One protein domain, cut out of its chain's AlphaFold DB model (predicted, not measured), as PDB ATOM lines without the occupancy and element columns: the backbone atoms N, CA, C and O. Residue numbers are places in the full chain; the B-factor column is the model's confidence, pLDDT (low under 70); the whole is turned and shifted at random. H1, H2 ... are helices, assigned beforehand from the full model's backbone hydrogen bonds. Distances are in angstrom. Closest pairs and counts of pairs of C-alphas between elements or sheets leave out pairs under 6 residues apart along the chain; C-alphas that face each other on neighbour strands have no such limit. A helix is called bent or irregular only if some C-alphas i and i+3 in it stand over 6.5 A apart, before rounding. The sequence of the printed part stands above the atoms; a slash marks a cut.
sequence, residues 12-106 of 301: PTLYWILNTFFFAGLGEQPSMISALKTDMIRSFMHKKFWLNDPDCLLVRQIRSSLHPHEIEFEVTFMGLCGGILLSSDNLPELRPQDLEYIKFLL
ATOM      1  N   PRO A  12     -31.278 -25.627 -27.621       60.44
ATOM      2  CA  PRO A  12     -30.876 -24.496 -26.781       60.44
ATOM      3  C   PRO A  12     -31.285 -23.141 -27.372       60.44
ATOM      4  O   PRO A  12     -31.595 -22.217 -26.629       60.44
ATOM      5  N   THR A  13     -31.364 -23.028 -28.699       64.31
ATOM      6  CA  THR A  13     -31.858 -21.833 -29.396       64.31
ATOM      7  C   THR A  13     -33.368 -21.659 -29.270       64.31
ATOM      8  O   THR A  13     -33.816 -20.545 -29.026       64.31
ATOM      9  N   LEU A  14     -34.159 -22.730 -29.380       58.38
ATOM     10  CA  LEU A  14     -35.611 -22.669 -29.197       58.38
ATOM     11  C   LEU A  14     -35.965 -22.417 -27.727       58.38
ATOM     12  O   LEU A  14     -36.815 -21.581 -27.455       58.38
ATOM     13  N   TYR A  15     -35.262 -23.051 -26.783       59.50
ATOM     14  CA  TYR A  15     -35.364 -22.742 -25.357       59.50
ATOM     15  C   TYR A  15     -35.017 -21.278 -25.092       59.50
ATOM     16  O   TYR A  15     -35.798 -20.584 -24.458       59.50
ATOM     17  N   TRP A  16     -33.901 -20.771 -25.627       57.72
ATOM     18  CA  TRP A  16     -33.516 -19.370 -25.464       57.72
ATOM     19  C   TRP A  16     -34.536 -18.409 -26.085       57.72
ATOM     20  O   TRP A  16     -34.891 -17.426 -25.446       57.72
ATOM     21  N   ILE A  17     -35.069 -18.703 -27.275       63.28
ATOM     22  CA  ILE A  17     -36.113 -17.900 -27.932       63.28
ATOM     23  C   ILE A  17     -37.414 -17.941 -27.128       63.28
ATOM     24  O   ILE A  17     -38.000 -16.893 -26.885       63.28
ATOM     25  N   LEU A  18     -37.857 -19.110 -26.666       59.81
ATOM     26  CA  LEU A  18     -39.061 -19.238 -25.846       59.81
ATOM     27  C   LEU A  18     -38.889 -18.524 -24.499       59.81
ATOM     28  O   LEU A  18     -39.778 -17.788 -24.088       59.81
ATOM     29  N   ASN A  19     -37.727 -18.644 -23.855       55.47
ATOM     30  CA  ASN A  19     -37.407 -17.926 -22.620       55.47
ATOM     31  C   ASN A  19     -37.355 -16.403 -22.855       55.47
ATOM     32  O   ASN A  19     -37.917 -15.616 -22.102       55.47
ATOM     33  N   THR A  20     -36.770 -15.974 -23.971       55.91
ATOM     34  CA  THR A  20     -36.632 -14.551 -24.313       55.91
ATOM     35  C   THR A  20     -37.936 -13.925 -24.817       55.91
ATOM     36  O   THR A  20     -38.134 -12.737 -24.634       55.91
ATOM     37  N   PHE A  21     -38.854 -14.671 -25.431       54.59
ATOM     38  CA  PHE A  21     -40.097 -14.099 -25.970       54.59
ATOM     39  C   PHE A  21     -41.328 -14.363 -25.099       54.59
ATOM     40  O   PHE A  21     -42.159 -13.469 -24.965       54.59
ATOM     41  N   PHE A  22     -41.456 -15.544 -24.485       52.00
ATOM     42  CA  PHE A  22     -42.584 -15.846 -23.592       52.00
ATOM     43  C   PHE A  22     -42.321 -15.426 -22.146       52.00
ATOM     44  O   PHE A  22     -43.259 -15.011 -21.470       52.00
ATOM     45  N   PHE A  23     -41.070 -15.480 -21.678       49.00
ATOM     46  CA  PHE A  23     -40.740 -15.130 -20.293       49.00
ATOM     47  C   PHE A  23     -40.091 -13.749 -20.141       49.00
ATOM     48  O   PHE A  23     -40.250 -13.150 -19.088       49.00
ATOM     49  N   ALA A  24     -39.461 -13.160 -21.169       43.38
ATOM     50  CA  ALA A  24     -38.928 -11.789 -21.044       43.38
ATOM     51  C   ALA A  24     -39.994 -10.676 -21.109       43.38
ATOM     52  O   ALA A  24     -39.675  -9.515 -20.868       43.38
ATOM     53  N   GLY A  25     -41.255 -11.014 -21.406       40.47
ATOM     54  CA  GLY A  25     -42.401 -10.113 -21.215       40.47
ATOM     55  C   GLY A  25     -42.881 -10.037 -19.759       40.47
ATOM     56  O   GLY A  25     -43.612  -9.117 -19.395       40.47
ATOM     57  N   LEU A  26     -42.447 -10.976 -18.912       45.31
ATOM     58  CA  LEU A  26     -42.602 -10.923 -17.465       45.31
ATOM     59  C   LEU A  26     -41.341 -10.233 -16.937       45.31
ATOM     60  O   LEU A  26     -40.256 -10.800 -16.974       45.31
ATOM     61  N   GLY A  27     -41.449  -8.978 -16.497       44.66
ATOM     62  CA  GLY A  27     -40.294  -8.166 -16.073       44.66
ATOM     63  C   GLY A  27     -39.458  -8.740 -14.915       44.66
ATOM     64  O   GLY A  27     -38.440  -8.151 -14.554       44.66
ATOM     65  N   GLU A  28     -39.851  -9.884 -14.349       52.19
ATOM     66  CA  GLU A  28     -39.078 -10.674 -13.398       52.19
ATOM     67  C   GLU A  28     -38.890 -12.103 -13.946       52.19
ATOM     68  O   GLU A  28     -39.858 -12.772 -14.308       52.19
ATOM     69  N   GLN A  29     -37.639 -12.578 -14.003       56.22
ATOM     70  CA  GLN A  29     -37.344 -13.994 -14.262       56.22
ATOM     71  C   GLN A  29     -37.937 -14.857 -13.134       56.22
ATOM     72  O   GLN A  29     -37.965 -14.383 -11.992       56.22
ATOM     73  N   PRO A  30     -38.359 -16.114 -13.400       59.28
ATOM     74  CA  PRO A  30     -38.738 -17.038 -12.335       59.28
ATOM     75  C   PRO A  30     -37.583 -17.129 -11.336       59.28
ATOM     76  O   PRO A  30     -36.474 -17.548 -11.667       59.28
ATOM     77  N   SER A  31     -37.830 -16.622 -10.135       72.56
ATOM     78  CA  SER A  31     -36.837 -16.471  -9.084       72.56
ATOM     79  C   SER A  31     -37.515 -16.658  -7.739       72.56
ATOM     80  O   SER A  31     -38.690 -16.315  -7.585       72.56
ATOM     81  N   MET A  32     -36.749 -17.136  -6.759       76.88
ATOM     82  CA  MET A  32     -37.190 -17.259  -5.370       76.88
ATOM     83  C   MET A  32     -37.872 -15.970  -4.897       76.88
ATOM     84  O   MET A  32     -38.986 -16.002  -4.398       76.88
ATOM     85  N   ILE A  33     -37.268 -14.808  -5.161       80.62
ATOM     86  CA  ILE A  33     -37.821 -13.509  -4.758       80.62
ATOM     87  C   ILE A  33     -39.252 -13.303  -5.279       80.62
ATOM     88  O   ILE A  33     -40.093 -12.795  -4.541       80.62
ATOM     89  N   SER A  34     -39.548 -13.675  -6.526       81.19
ATOM     90  CA  SER A  34     -40.890 -13.518  -7.103       81.19
ATOM     91  C   SER A  34     -41.913 -14.458  -6.456       81.19
ATOM     92  O   SER A  34     -43.051 -14.038  -6.227       81.19
ATOM     93  N   ALA A  35     -41.506 -15.686  -6.106       83.69
ATOM     94  CA  ALA A  35     -42.333 -16.629  -5.350       83.69
ATOM     95  C   ALA A  35     -42.640 -16.085  -3.946       83.69
ATOM     96  O   ALA A  35     -43.805 -15.856  -3.620       83.69
ATOM     97  N   LEU A  36     -41.604 -15.720  -3.178       87.00
ATOM     98  CA  LEU A  36     -41.757 -15.188  -1.818       87.00
ATOM     99  C   LEU A  36     -42.628 -13.919  -1.798       87.00
ATOM    100  O   LEU A  36     -43.564 -13.804  -1.011       87.00
ATOM    101  N   LYS A  37     -42.396 -12.963  -2.708       87.12
ATOM    102  CA  LYS A  37     -43.237 -11.754  -2.808       87.12
ATOM    103  C   LYS A  37     -44.712 -12.095  -3.020       87.12
ATOM    104  O   LYS A  37     -45.572 -11.451  -2.420       87.12
ATOM    105  N   THR A  38     -44.990 -13.065  -3.890       86.75
ATOM    106  CA  THR A  38     -46.351 -13.483  -4.246       86.75
ATOM    107  C   THR A  38     -47.054 -14.148  -3.069       86.75
ATOM    108  O   THR A  38     -48.222 -13.847  -2.808       86.75
ATOM    109  N   ASP A  39     -46.336 -14.986  -2.330       89.56
ATOM    110  CA  ASP A  39     -46.835 -15.607  -1.108       89.56
ATOM    111  C   ASP A  39     -47.163 -14.562  -0.050       89.56
ATOM    112  O   ASP A  39     -48.274 -14.546   0.478       89.56
ATOM    113  N   MET A  40     -46.262 -13.602   0.172       90.38
ATOM    114  CA  MET A  40     -46.460 -12.551   1.167       90.38
ATOM    115  C   MET A  40     -47.771 -11.789   0.944       90.38
ATOM    116  O   MET A  40     -48.582 -11.662   1.865       90.38
ATOM    117  N   ILE A  41     -48.019 -11.319  -0.284       90.50
ATOM    118  CA  ILE A  41     -49.223 -10.537  -0.615       90.50
ATOM    119  C   ILE A  41     -50.509 -11.376  -0.573       90.50
ATOM    120  O   ILE A  41     -51.600 -10.818  -0.463       90.50
ATOM    121  N   ARG A  42     -50.398 -12.709  -0.655       91.19
ATOM    122  CA  ARG A  42     -51.522 -13.658  -0.625       91.19
ATOM    123  C   ARG A  42     -51.637 -14.413   0.695       91.19
ATOM    124  O   ARG A  42     -52.532 -15.245   0.813       91.19
ATOM    125  N   SER A  43     -50.828 -14.083   1.702       92.94
ATOM    126  CA  SER A  43     -50.786 -14.794   2.991       92.94
ATOM    127  C   SER A  43     -52.164 -14.968   3.633       92.94
ATOM    128  O   SER A  43     -52.463 -16.009   4.210       92.94
ATOM    129  N   PHE A  44     -53.060 -13.992   3.454       92.75
ATOM    130  CA  PHE A  44     -54.423 -14.033   3.987       92.75
ATOM    131  C   PHE A  44     -55.333 -15.125   3.396       92.75
ATOM    132  O   PHE A  44     -56.407 -15.380   3.959       92.75
ATOM    133  N   MET A  45     -54.933 -15.727   2.271       94.94
ATOM    134  CA  MET A  45     -55.628 -16.811   1.569       94.94
ATOM    135  C   MET A  45     -55.220 -18.208   2.066       94.94
ATOM    136  O   MET A  45     -55.913 -19.185   1.756       94.94
ATOM    137  N   HIS A  46     -54.144 -18.304   2.854       95.12
ATOM    138  CA  HIS A  46     -53.663 -19.548   3.448       95.12
ATOM    139  C   HIS A  46     -54.764 -20.258   4.250       95.12
ATOM    140  O   HIS A  46     -55.491 -19.619   5.015       95.12
ATOM    141  N   LYS A  47     -54.909 -21.577   4.055       94.38
ATOM    142  CA  LYS A  47     -55.952 -22.443   4.648       94.38
ATOM    143  C   LYS A  47     -57.404 -22.020   4.370       94.38
ATOM    144  O   LYS A  47     -58.327 -22.616   4.915       94.38
ATOM    145  N   LYS A  48     -57.627 -21.032   3.495       94.50
ATOM    146  CA  LYS A  48     -58.962 -20.620   3.021       94.50
ATOM    147  C   LYS A  48     -59.183 -21.010   1.567       94.50
ATOM    148  O   LYS A  48     -60.224 -21.565   1.238       94.50
ATOM    149  N   PHE A  49     -58.196 -20.731   0.717       93.88
ATOM    150  CA  PHE A  49     -58.221 -21.091  -0.701       93.88
ATOM    151  C   PHE A  49     -57.129 -22.101  -1.062       93.88
ATOM    152  O   PHE A  49     -57.368 -22.982  -1.882       93.88
ATOM    153  N   TRP A  50     -55.953 -22.000  -0.437       92.69
ATOM    154  CA  TRP A  50     -54.798 -22.867  -0.688       92.69
ATOM    155  C   TRP A  50     -53.858 -22.908   0.518       92.69
ATOM    156  O   TRP A  50     -54.014 -22.139   1.467       92.69
ATOM    157  N   LEU A  51     -52.873 -23.803   0.486       93.44
ATOM    158  CA  LEU A  51     -51.691 -23.696   1.339       93.44
ATOM    159  C   LEU A  51     -50.694 -22.744   0.670       93.44
ATOM    160  O   LEU A  51     -50.652 -22.669  -0.556       93.44
ATOM    161  N   ASN A  52     -49.927 -22.006   1.471       93.38
ATOM    162  CA  ASN A  52     -48.842 -21.187   0.928       93.38
ATOM    163  C   ASN A  52     -47.712 -22.137   0.533       93.38
ATOM    164  O   ASN A  52     -47.479 -23.117   1.246       93.38
ATOM    165  N   ASP A  53     -47.054 -21.867  -0.582       91.94
ATOM    166  CA  ASP A  53     -45.986 -22.697  -1.130       91.94
ATOM    167  C   ASP A  53     -44.859 -21.766  -1.589       91.94
ATOM    168  O   ASP A  53     -44.878 -21.296  -2.731       91.94
ATOM    169  N   PRO A  54     -43.894 -21.471  -0.698       90.38
ATOM    170  CA  PRO A  54     -42.851 -20.493  -0.975       90.38
ATOM    171  C   PRO A  54     -41.747 -21.027  -1.899       90.38
ATOM    172  O   PRO A  54     -40.699 -20.388  -2.001       90.38
ATOM    173  N   ASP A  55     -41.989 -22.143  -2.599       90.44
ATOM    174  CA  ASP A  55     -41.006 -22.955  -3.321       90.44
ATOM    175  C   ASP A  55     -40.061 -23.719  -2.365       90.44
ATOM    176  O   ASP A  55     -40.194 -23.688  -1.138       90.44
ATOM    177  N   CYS A  56     -39.127 -24.484  -2.929       92.06
ATOM    178  CA  CYS A  56     -38.215 -25.324  -2.168       92.06
ATOM    179  C   CYS A  56     -37.174 -24.499  -1.404       92.06
ATOM    180  O   CYS A  56     -36.436 -23.726  -2.010       92.06
ATOM    181  N   LEU A  57     -37.023 -24.797  -0.116       93.38
ATOM    182  CA  LEU A  57     -35.937 -24.339   0.736       93.38
ATOM    183  C   LEU A  57     -34.575 -24.800   0.187       93.38
ATOM    184  O   LEU A  57     -34.361 -26.005  -0.014       93.38
ATOM    185  N   LEU A  58     -33.650 -23.852   0.006       93.31
ATOM    186  CA  LEU A  58     -32.271 -24.069  -0.440       93.31
ATOM    187  C   LEU A  58     -31.267 -23.544   0.600       93.31
ATOM    188  O   LEU A  58     -30.837 -22.394   0.565       93.31
ATOM    189  N   VAL A  59     -30.797 -24.414   1.492       94.88
ATOM    190  CA  VAL A  59     -29.779 -24.048   2.501       94.88
ATOM    191  C   VAL A  59     -28.362 -24.439   2.081       94.88
ATOM    192  O   VAL A  59     -27.387 -24.068   2.739       94.88
ATOM    193  N   ARG A  60     -28.204 -25.175   0.971       91.06
ATOM    194  CA  ARG A  60     -26.880 -25.552   0.459       91.06
ATOM    195  C   ARG A  60     -26.069 -24.331   0.018       91.06
ATOM    196  O   ARG A  60     -26.534 -23.465  -0.722       91.06
ATOM    197  N   GLN A  61     -24.784 -24.347   0.360       84.94
ATOM    198  CA  GLN A  61     -23.783 -23.441  -0.225       84.94
ATOM    199  C   GLN A  61     -22.949 -24.119  -1.322       84.94
ATOM    200  O   GLN A  61     -22.304 -23.455  -2.131       84.94
ATOM    201  N   ILE A  62     -22.973 -25.451  -1.390       83.12
ATOM    202  CA  ILE A  62     -22.306 -26.212  -2.450       83.12
ATOM    203  C   ILE A  62     -23.154 -26.129  -3.720       83.12
ATOM    204  O   ILE A  62     -24.363 -26.351  -3.677       83.12
ATOM    205  N   ARG A  63     -22.519 -25.812  -4.859       82.81
ATOM    206  CA  ARG A  63     -23.199 -25.619  -6.161       82.81
ATOM    207  C   ARG A  63     -24.365 -24.618  -6.079       82.81
ATOM    208  O   ARG A  63     -25.359 -24.743  -6.789       82.81
ATOM    209  N   SER A  64     -24.221 -23.628  -5.204       84.62
ATOM    210  CA  SER A  64     -25.142 -22.516  -5.000       84.62
ATOM    211  C   SER A  64     -24.345 -21.214  -4.978       84.62
ATOM    212  O   SER A  64     -23.158 -21.209  -4.654       84.62
ATOM    213  N   SER A  65     -24.980 -20.109  -5.358       86.75
ATOM    214  CA  SER A  65     -24.409 -18.759  -5.237       86.75
ATOM    215  C   SER A  65     -25.037 -17.958  -4.091       86.75
ATOM    216  O   SER A  65     -24.760 -16.765  -3.966       86.75
ATOM    217  N   LEU A  66     -25.864 -18.604  -3.259       88.00
ATOM    218  CA  LEU A  66     -26.513 -17.973  -2.115       88.00
ATOM    219  C   LEU A  66     -25.494 -17.606  -1.043       88.00
ATOM    220  O   LEU A  66     -24.643 -18.406  -0.644       88.00
ATOM    221  N   HIS A  67     -25.591 -16.372  -0.570       90.62
ATOM    222  CA  HIS A  67     -24.804 -15.892   0.553       90.62
ATOM    223  C   HIS A  67     -25.509 -16.266   1.867       90.62
ATOM    224  O   HIS A  67     -26.732 -16.389   1.881       90.62
ATOM    225  N   PRO A  68     -24.792 -16.388   3.003       92.12
ATOM    226  CA  PRO A  68     -25.413 -16.766   4.276       92.12
ATOM    227  C   PRO A  68     -26.636 -15.918   4.652       92.12
ATOM    228  O   PRO A  68     -27.668 -16.460   5.013       92.12
ATOM    229  N   HIS A  69     -26.565 -14.600   4.460       92.88
ATOM    230  CA  HIS A  69     -27.680 -13.694   4.751       92.88
ATOM    231  C   HIS A  69     -28.887 -13.857   3.810       92.88
ATOM    232  O   HIS A  69     -29.994 -13.462   4.169       92.88
ATOM    233  N   GLU A  70     -28.687 -14.408   2.609       93.69
ATOM    234  CA  GLU A  70     -29.772 -14.732   1.674       93.69
ATOM    235  C   GLU A  70     -30.459 -16.041   2.088       93.69
ATOM    236  O   GLU A  70     -31.678 -16.135   1.996       93.69
ATOM    237  N   ILE A  71     -29.708 -16.999   2.646       95.00
ATOM    238  CA  ILE A  71     -30.277 -18.201   3.279       95.00
ATOM    239  C   ILE A  71     -31.087 -17.800   4.518       95.00
ATOM    240  O   ILE A  71     -32.221 -18.230   4.681       95.00
ATOM    241  N   GLU A  72     -30.554 -16.921   5.374       96.44
ATOM    242  CA  GLU A  72     -31.290 -16.380   6.528       96.44
ATOM    243  C   GLU A  72     -32.571 -15.649   6.100       96.44
ATOM    244  O   GLU A  72     -33.606 -15.775   6.758       96.44
ATOM    245  N   PHE A  73     -32.520 -14.903   4.988       96.06
ATOM    246  CA  PHE A  73     -33.688 -14.252   4.395       96.06
ATOM    247  C   PHE A  73     -34.765 -15.274   4.039       96.06
ATOM    248  O   PHE A  73     -35.912 -15.134   4.465       96.06
ATOM    249  N   GLU A  74     -34.385 -16.298   3.281       94.75
ATOM    250  CA  GLU A  74     -35.267 -17.366   2.825       94.75
ATOM    251  C   GLU A  74     -35.859 -18.151   3.998       94.75
ATOM    252  O   GLU A  74     -37.078 -18.247   4.116       94.75
ATOM    253  N   VAL A  75     -35.017 -18.621   4.920       96.88
ATOM    254  CA  VAL A  75     -35.423 -19.351   6.132       96.88
ATOM    255  C   VAL A  75     -36.411 -18.529   6.955       96.88
ATOM    256  O   VAL A  75     -37.445 -19.046   7.376       96.88
ATOM    257  N   THR A  76     -36.128 -17.237   7.154       97.81
ATOM    258  CA  THR A  76     -37.030 -16.342   7.892       97.81
ATOM    259  C   THR A  76     -38.380 -16.231   7.198       97.81
ATOM    260  O   THR A  76     -39.417 -16.298   7.851       97.81
ATOM    261  N   PHE A  77     -38.376 -16.042   5.880       96.06
ATOM    262  CA  PHE A  77     -39.601 -15.879   5.116       96.06
ATOM    263  C   PHE A  77     -40.434 -17.164   5.119       96.06
ATOM    264  O   PHE A  77     -41.599 -17.138   5.514       96.06
ATOM    265  N   MET A  78     -39.832 -18.289   4.731       95.81
ATOM    266  CA  MET A  78     -40.513 -19.577   4.609       95.81
ATOM    267  C   MET A  78     -41.078 -20.052   5.947       95.81
ATOM    268  O   MET A  78     -42.228 -20.480   6.007       95.81
ATOM    269  N   GLY A  79     -40.331 -19.902   7.044       96.25
ATOM    270  CA  GLY A  79     -40.835 -20.281   8.364       96.25
ATOM    271  C   GLY A  79     -41.960 -19.386   8.897       96.25
ATOM    272  O   GLY A  79     -42.696 -19.806   9.784       96.25
ATOM    273  N   LEU A  80     -42.133 -18.181   8.344       96.69
ATOM    274  CA  LEU A  80     -43.265 -17.295   8.636       96.69
ATOM    275  C   LEU A  80     -44.444 -17.484   7.667       96.69
ATOM    276  O   LEU A  80     -45.496 -16.891   7.880       96.69
ATOM    277  N   CYS A  81     -44.321 -18.295   6.615       92.81
ATOM    278  CA  CYS A  81     -45.385 -18.447   5.617       92.81
ATOM    279  C   CYS A  81     -46.586 -19.267   6.090       92.81
ATOM    280  O   CYS A  81     -47.619 -19.241   5.422       92.81
ATOM    281  N   GLY A  82     -46.465 -20.035   7.177       89.94
ATOM    282  CA  GLY A  82     -47.506 -20.977   7.612       89.94
ATOM    283  C   GLY A  82     -47.647 -22.226   6.727       89.94
ATOM    284  O   GLY A  82     -48.464 -23.104   6.989       89.94
ATOM    285  N   GLY A  83     -46.918 -22.240   5.609       88.00
ATOM    286  CA  GLY A  83     -47.182 -23.041   4.428       88.00
ATOM    287  C   GLY A  83     -46.487 -24.390   4.383       88.00
ATOM    288  O   GLY A  83     -46.058 -24.962   5.382       88.00
ATOM    289  N   ILE A  84     -46.391 -24.891   3.159       91.69
ATOM    290  CA  ILE A  84     -45.624 -26.075   2.818       91.69
ATOM    291  C   ILE A  84     -44.136 -25.753   3.001       91.69
ATOM    292  O   ILE A  84     -43.656 -24.713   2.559       91.69
ATOM    293  N   LEU A  85     -43.405 -26.664   3.643       93.19
ATOM    294  CA  LEU A  85     -41.951 -26.619   3.730       93.19
ATOM    295  C   LEU A  85     -41.379 -27.832   2.998       93.19
ATOM    296  O   LEU A  85     -41.550 -28.969   3.438       93.19
ATOM    297  N   LEU A  86     -40.692 -27.586   1.885       93.31
ATOM    298  CA  LEU A  86     -40.024 -28.612   1.087       93.31
ATOM    299  C   LEU A  86     -38.553 -28.253   0.959       93.31
ATOM    300  O   LEU A  86     -38.237 -27.122   0.626       93.31
ATOM    301  N   SER A  87     -37.649 -29.203   1.186       92.19
ATOM    302  CA  SER A  87     -36.235 -29.033   0.839       92.19
ATOM    303  C   SER A  87     -35.936 -29.811  -0.434       92.19
ATOM    304  O   SER A  87     -36.317 -30.976  -0.558       92.19
ATOM    305  N   SER A  88     -35.240 -29.170  -1.374       89.88
ATOM    306  CA  SER A  88     -34.703 -29.827  -2.575       89.88
ATOM    307  C   SER A  88     -33.189 -30.056  -2.492       89.88
ATOM    308  O   SER A  88     -32.546 -30.396  -3.487       89.88
ATOM    309  N   ASP A  89     -32.601 -29.855  -1.310       93.00
ATOM    310  CA  ASP A  89     -31.182 -30.083  -1.084       93.00
ATOM    311  C   ASP A  89     -30.838 -31.576  -1.063       93.00
ATOM    312  O   ASP A  89     -31.602 -32.428  -0.607       93.00
ATOM    313  N   ASN A  90     -29.621 -31.892  -1.504       92.81
ATOM    314  CA  ASN A  90     -29.037 -33.210  -1.302       92.81
ATOM    315  C   ASN A  90     -28.584 -33.331   0.163       92.81
ATOM    316  O   ASN A  90     -27.457 -32.966   0.491       92.81
ATOM    317  N   LEU A  91     -29.474 -33.795   1.051       92.69
ATOM    318  CA  LEU A  91     -29.252 -33.789   2.508       92.69
ATOM    319  C   LEU A  91     -27.915 -34.418   2.956       92.69
ATOM    320  O   LEU A  91     -27.257 -33.814   3.803       92.69
ATOM    321  N   PRO A  92     -27.451 -35.557   2.397       92.94
ATOM    322  CA  PRO A  92     -26.134 -36.115   2.718       92.94
ATOM    323  C   PRO A  92     -24.934 -35.209   2.398       92.94
ATOM    324  O   PRO A  92     -23.861 -35.414   2.958       92.94
ATOM    325  N   GLU A  93     -25.080 -34.239   1.491       91.69
ATOM    326  CA  GLU A  93     -24.019 -33.290   1.118       91.69
ATOM    327  C   GLU A  93     -24.080 -31.977   1.916       91.69
ATOM    328  O   GLU A  93     -23.181 -31.138   1.788       91.69
ATOM    329  N   LEU A  94     -25.117 -31.767   2.736       93.00
ATOM    330  CA  LEU A  94     -25.224 -30.566   3.558       93.00
ATOM    331  C   LEU A  94     -24.192 -30.579   4.684       93.00
ATOM    332  O   LEU A  94     -23.960 -31.586   5.355       93.00
ATOM    333  N   ARG A  95     -23.585 -29.416   4.934       91.94
ATOM    334  CA  ARG A  95     -22.717 -29.240   6.102       91.94
ATOM    335  C   ARG A  95     -23.584 -29.277   7.366       91.94
ATOM    336  O   ARG A  95     -24.712 -28.782   7.318       91.94
ATOM    337  N   PRO A  96     -23.060 -29.738   8.517       90.94
ATOM    338  CA  PRO A  96     -23.822 -29.783   9.766       90.94
ATOM    339  C   PRO A  96     -24.505 -28.457  10.125       90.94
ATOM    340  O   PRO A  96     -25.673 -28.441  10.481       90.94
ATOM    341  N   GLN A  97     -23.812 -27.334   9.929       89.81
ATOM    342  CA  GLN A  97     -24.355 -25.994  10.175       89.81
ATOM    343  C   GLN A  97     -25.521 -25.598   9.253       89.81
ATOM    344  O   GLN A  97     -26.368 -24.813   9.663       89.81
ATOM    345  N   ASP A  98     -25.583 -26.121   8.021       92.56
ATOM    346  CA  ASP A  98     -26.675 -25.811   7.088       92.56
ATOM    347  C   ASP A  98     -27.933 -26.623   7.438       92.56
ATOM    348  O   ASP A  98     -29.052 -26.141   7.278       92.56
ATOM    349  N   LEU A  99     -27.759 -27.832   7.989       92.75
ATOM    350  CA  LEU A  99     -28.860 -28.652   8.505       92.75
ATOM    351  C   LEU A  99     -29.587 -27.981   9.676       92.75
ATOM    352  O   LEU A  99     -30.785 -28.206   9.853       92.75
ATOM    353  N   GLU A 100     -28.901 -27.140  10.453       93.94
ATOM    354  CA  GLU A 100     -29.522 -26.405  11.557       93.94
ATOM    355  C   GLU A 100     -30.614 -25.443  11.068       93.94
ATOM    356  O   GLU A 100     -31.627 -25.295  11.747       93.94
ATOM    357  N   TYR A 101     -30.500 -24.875   9.858       96.19
ATOM    358  CA  TYR A 101     -31.589 -24.089   9.262       96.19
ATOM    359  C   TYR A 101     -32.844 -24.929   9.022       96.19
ATOM    360  O   TYR A 101     -33.951 -24.470   9.288       96.19
ATOM    361  N   ILE A 102     -32.683 -26.171   8.556       95.62
ATOM    362  CA  ILE A 102     -33.812 -27.080   8.329       95.62
ATOM    363  C   ILE A 102     -34.441 -27.461   9.673       95.62
ATOM    364  O   ILE A 102     -35.651 -27.338   9.839       95.62
ATOM    365  N   LYS A 103     -33.638 -27.863  10.667       94.69
ATOM    366  CA  LYS A 103     -34.136 -28.218  12.013       94.69
ATOM    367  C   LYS A 103     -34.867 -27.064  12.702       94.69
ATOM    368  O   LYS A 103     -35.841 -27.300  13.424       94.69
ATOM    369  N   PHE A 104     -34.408 -25.835  12.468       96.69
ATOM    370  CA  PHE A 104     -35.002 -24.609  12.995       96.69
ATOM    371  C   PHE A 104     -36.418 -24.347  12.461       96.69
ATOM    372  O   PHE A 104     -37.205 -23.679  13.126       96.69
ATOM    373  N   LEU A 105     -36.758 -24.901  11.295       96.69
ATOM    374  CA  LEU A 105     -38.076 -24.785  10.667       96.69
ATOM    375  C   LEU A 105     -38.993 -25.991  10.926       96.69
ATOM    376  O   LEU A 105     -40.106 -26.025  10.405       96.69
ATOM    377  N   LEU A 106     -38.524 -27.000  11.670       94.50
ATOM    378  CA  LEU A 106     -39.259 -28.243  11.890       94.50
ATOM    379  C   LEU A 106     -39.791 -28.378  13.327       94.50
ATOM    380  O   LEU A 106     -39.026 -28.192  14.279       94.50
TER     381      LEU A 106
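What this domain is: This is residues 12 to 106 of the 301 residues of an uncharacterized protein of Candidatus Helarchaeota archaeon (UniProt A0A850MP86). Three helices, H2, H3 and H4, run the same way in a loose, curved row with H3 in the middle, and two long stretches of chain, residues 46 to 67 and 81 to 95, fold back from the end of one helix to the start of the next. Helix H1 is set off from this body, and residues 12 to 18 and 20 to 28 stick out. The printed part has 95 residues with four named helices, H1, H2, H3, H4 along the chain, and no named strand; its class is all helix. It is loose, with a radius of gyration of the C-alphas of 15.5 A, and only just flat, spanning 41 by 37 by 20 A.

How they stand to each other: Begin at H1, residues 12 to 23, which is apart from H2, residues 32 to 45, and from H3, residues 68 to 80. Look next at Leu 36 and Phe 77, the closest C-alphas of H2 and H3 at 7.3 A: these helices are close but not clearly touching, at a shallow tilt of 19 degrees, the same way. H4, residues 96 to 104, is close to H3 but not clearly touching it; their closest C-alphas, Val 75 and Tyr 101, are 6.9 A apart, at a shallow tilt of 21 degrees, the same way. H2 and H4 are apart. Every O i to N i+4 pair is within hydrogen-bond range in H1 and H3, against 8 of 10 in H2 and 3 of 5 in H4.

Where its parts are: Find C-alpha 12 at (-30.876, -24.496, -26.781); from there H1 runs 15.1 A to Phe 23. H2 runs 19.7 A and is irregular, with C-alphas 41 and 44 7.8 A apart. H3 runs 18.4 A from C-alpha 68 at (-25.413, -16.766, 4.276), and H4 runs 12.7 A to C-alpha 104 at (-35.002, -24.609, 12.995).

The domain as a whole: The C-alphas of Thr 13 and Phe 104 are the two farthest apart, at 42.6 A. The printed part has no cut; the links H2 to H3 and H3 to H4 are long, and H1 to H2 is short. Mean pLDDT of the printed part is 84.0, and residues 12 to 30 are under 70.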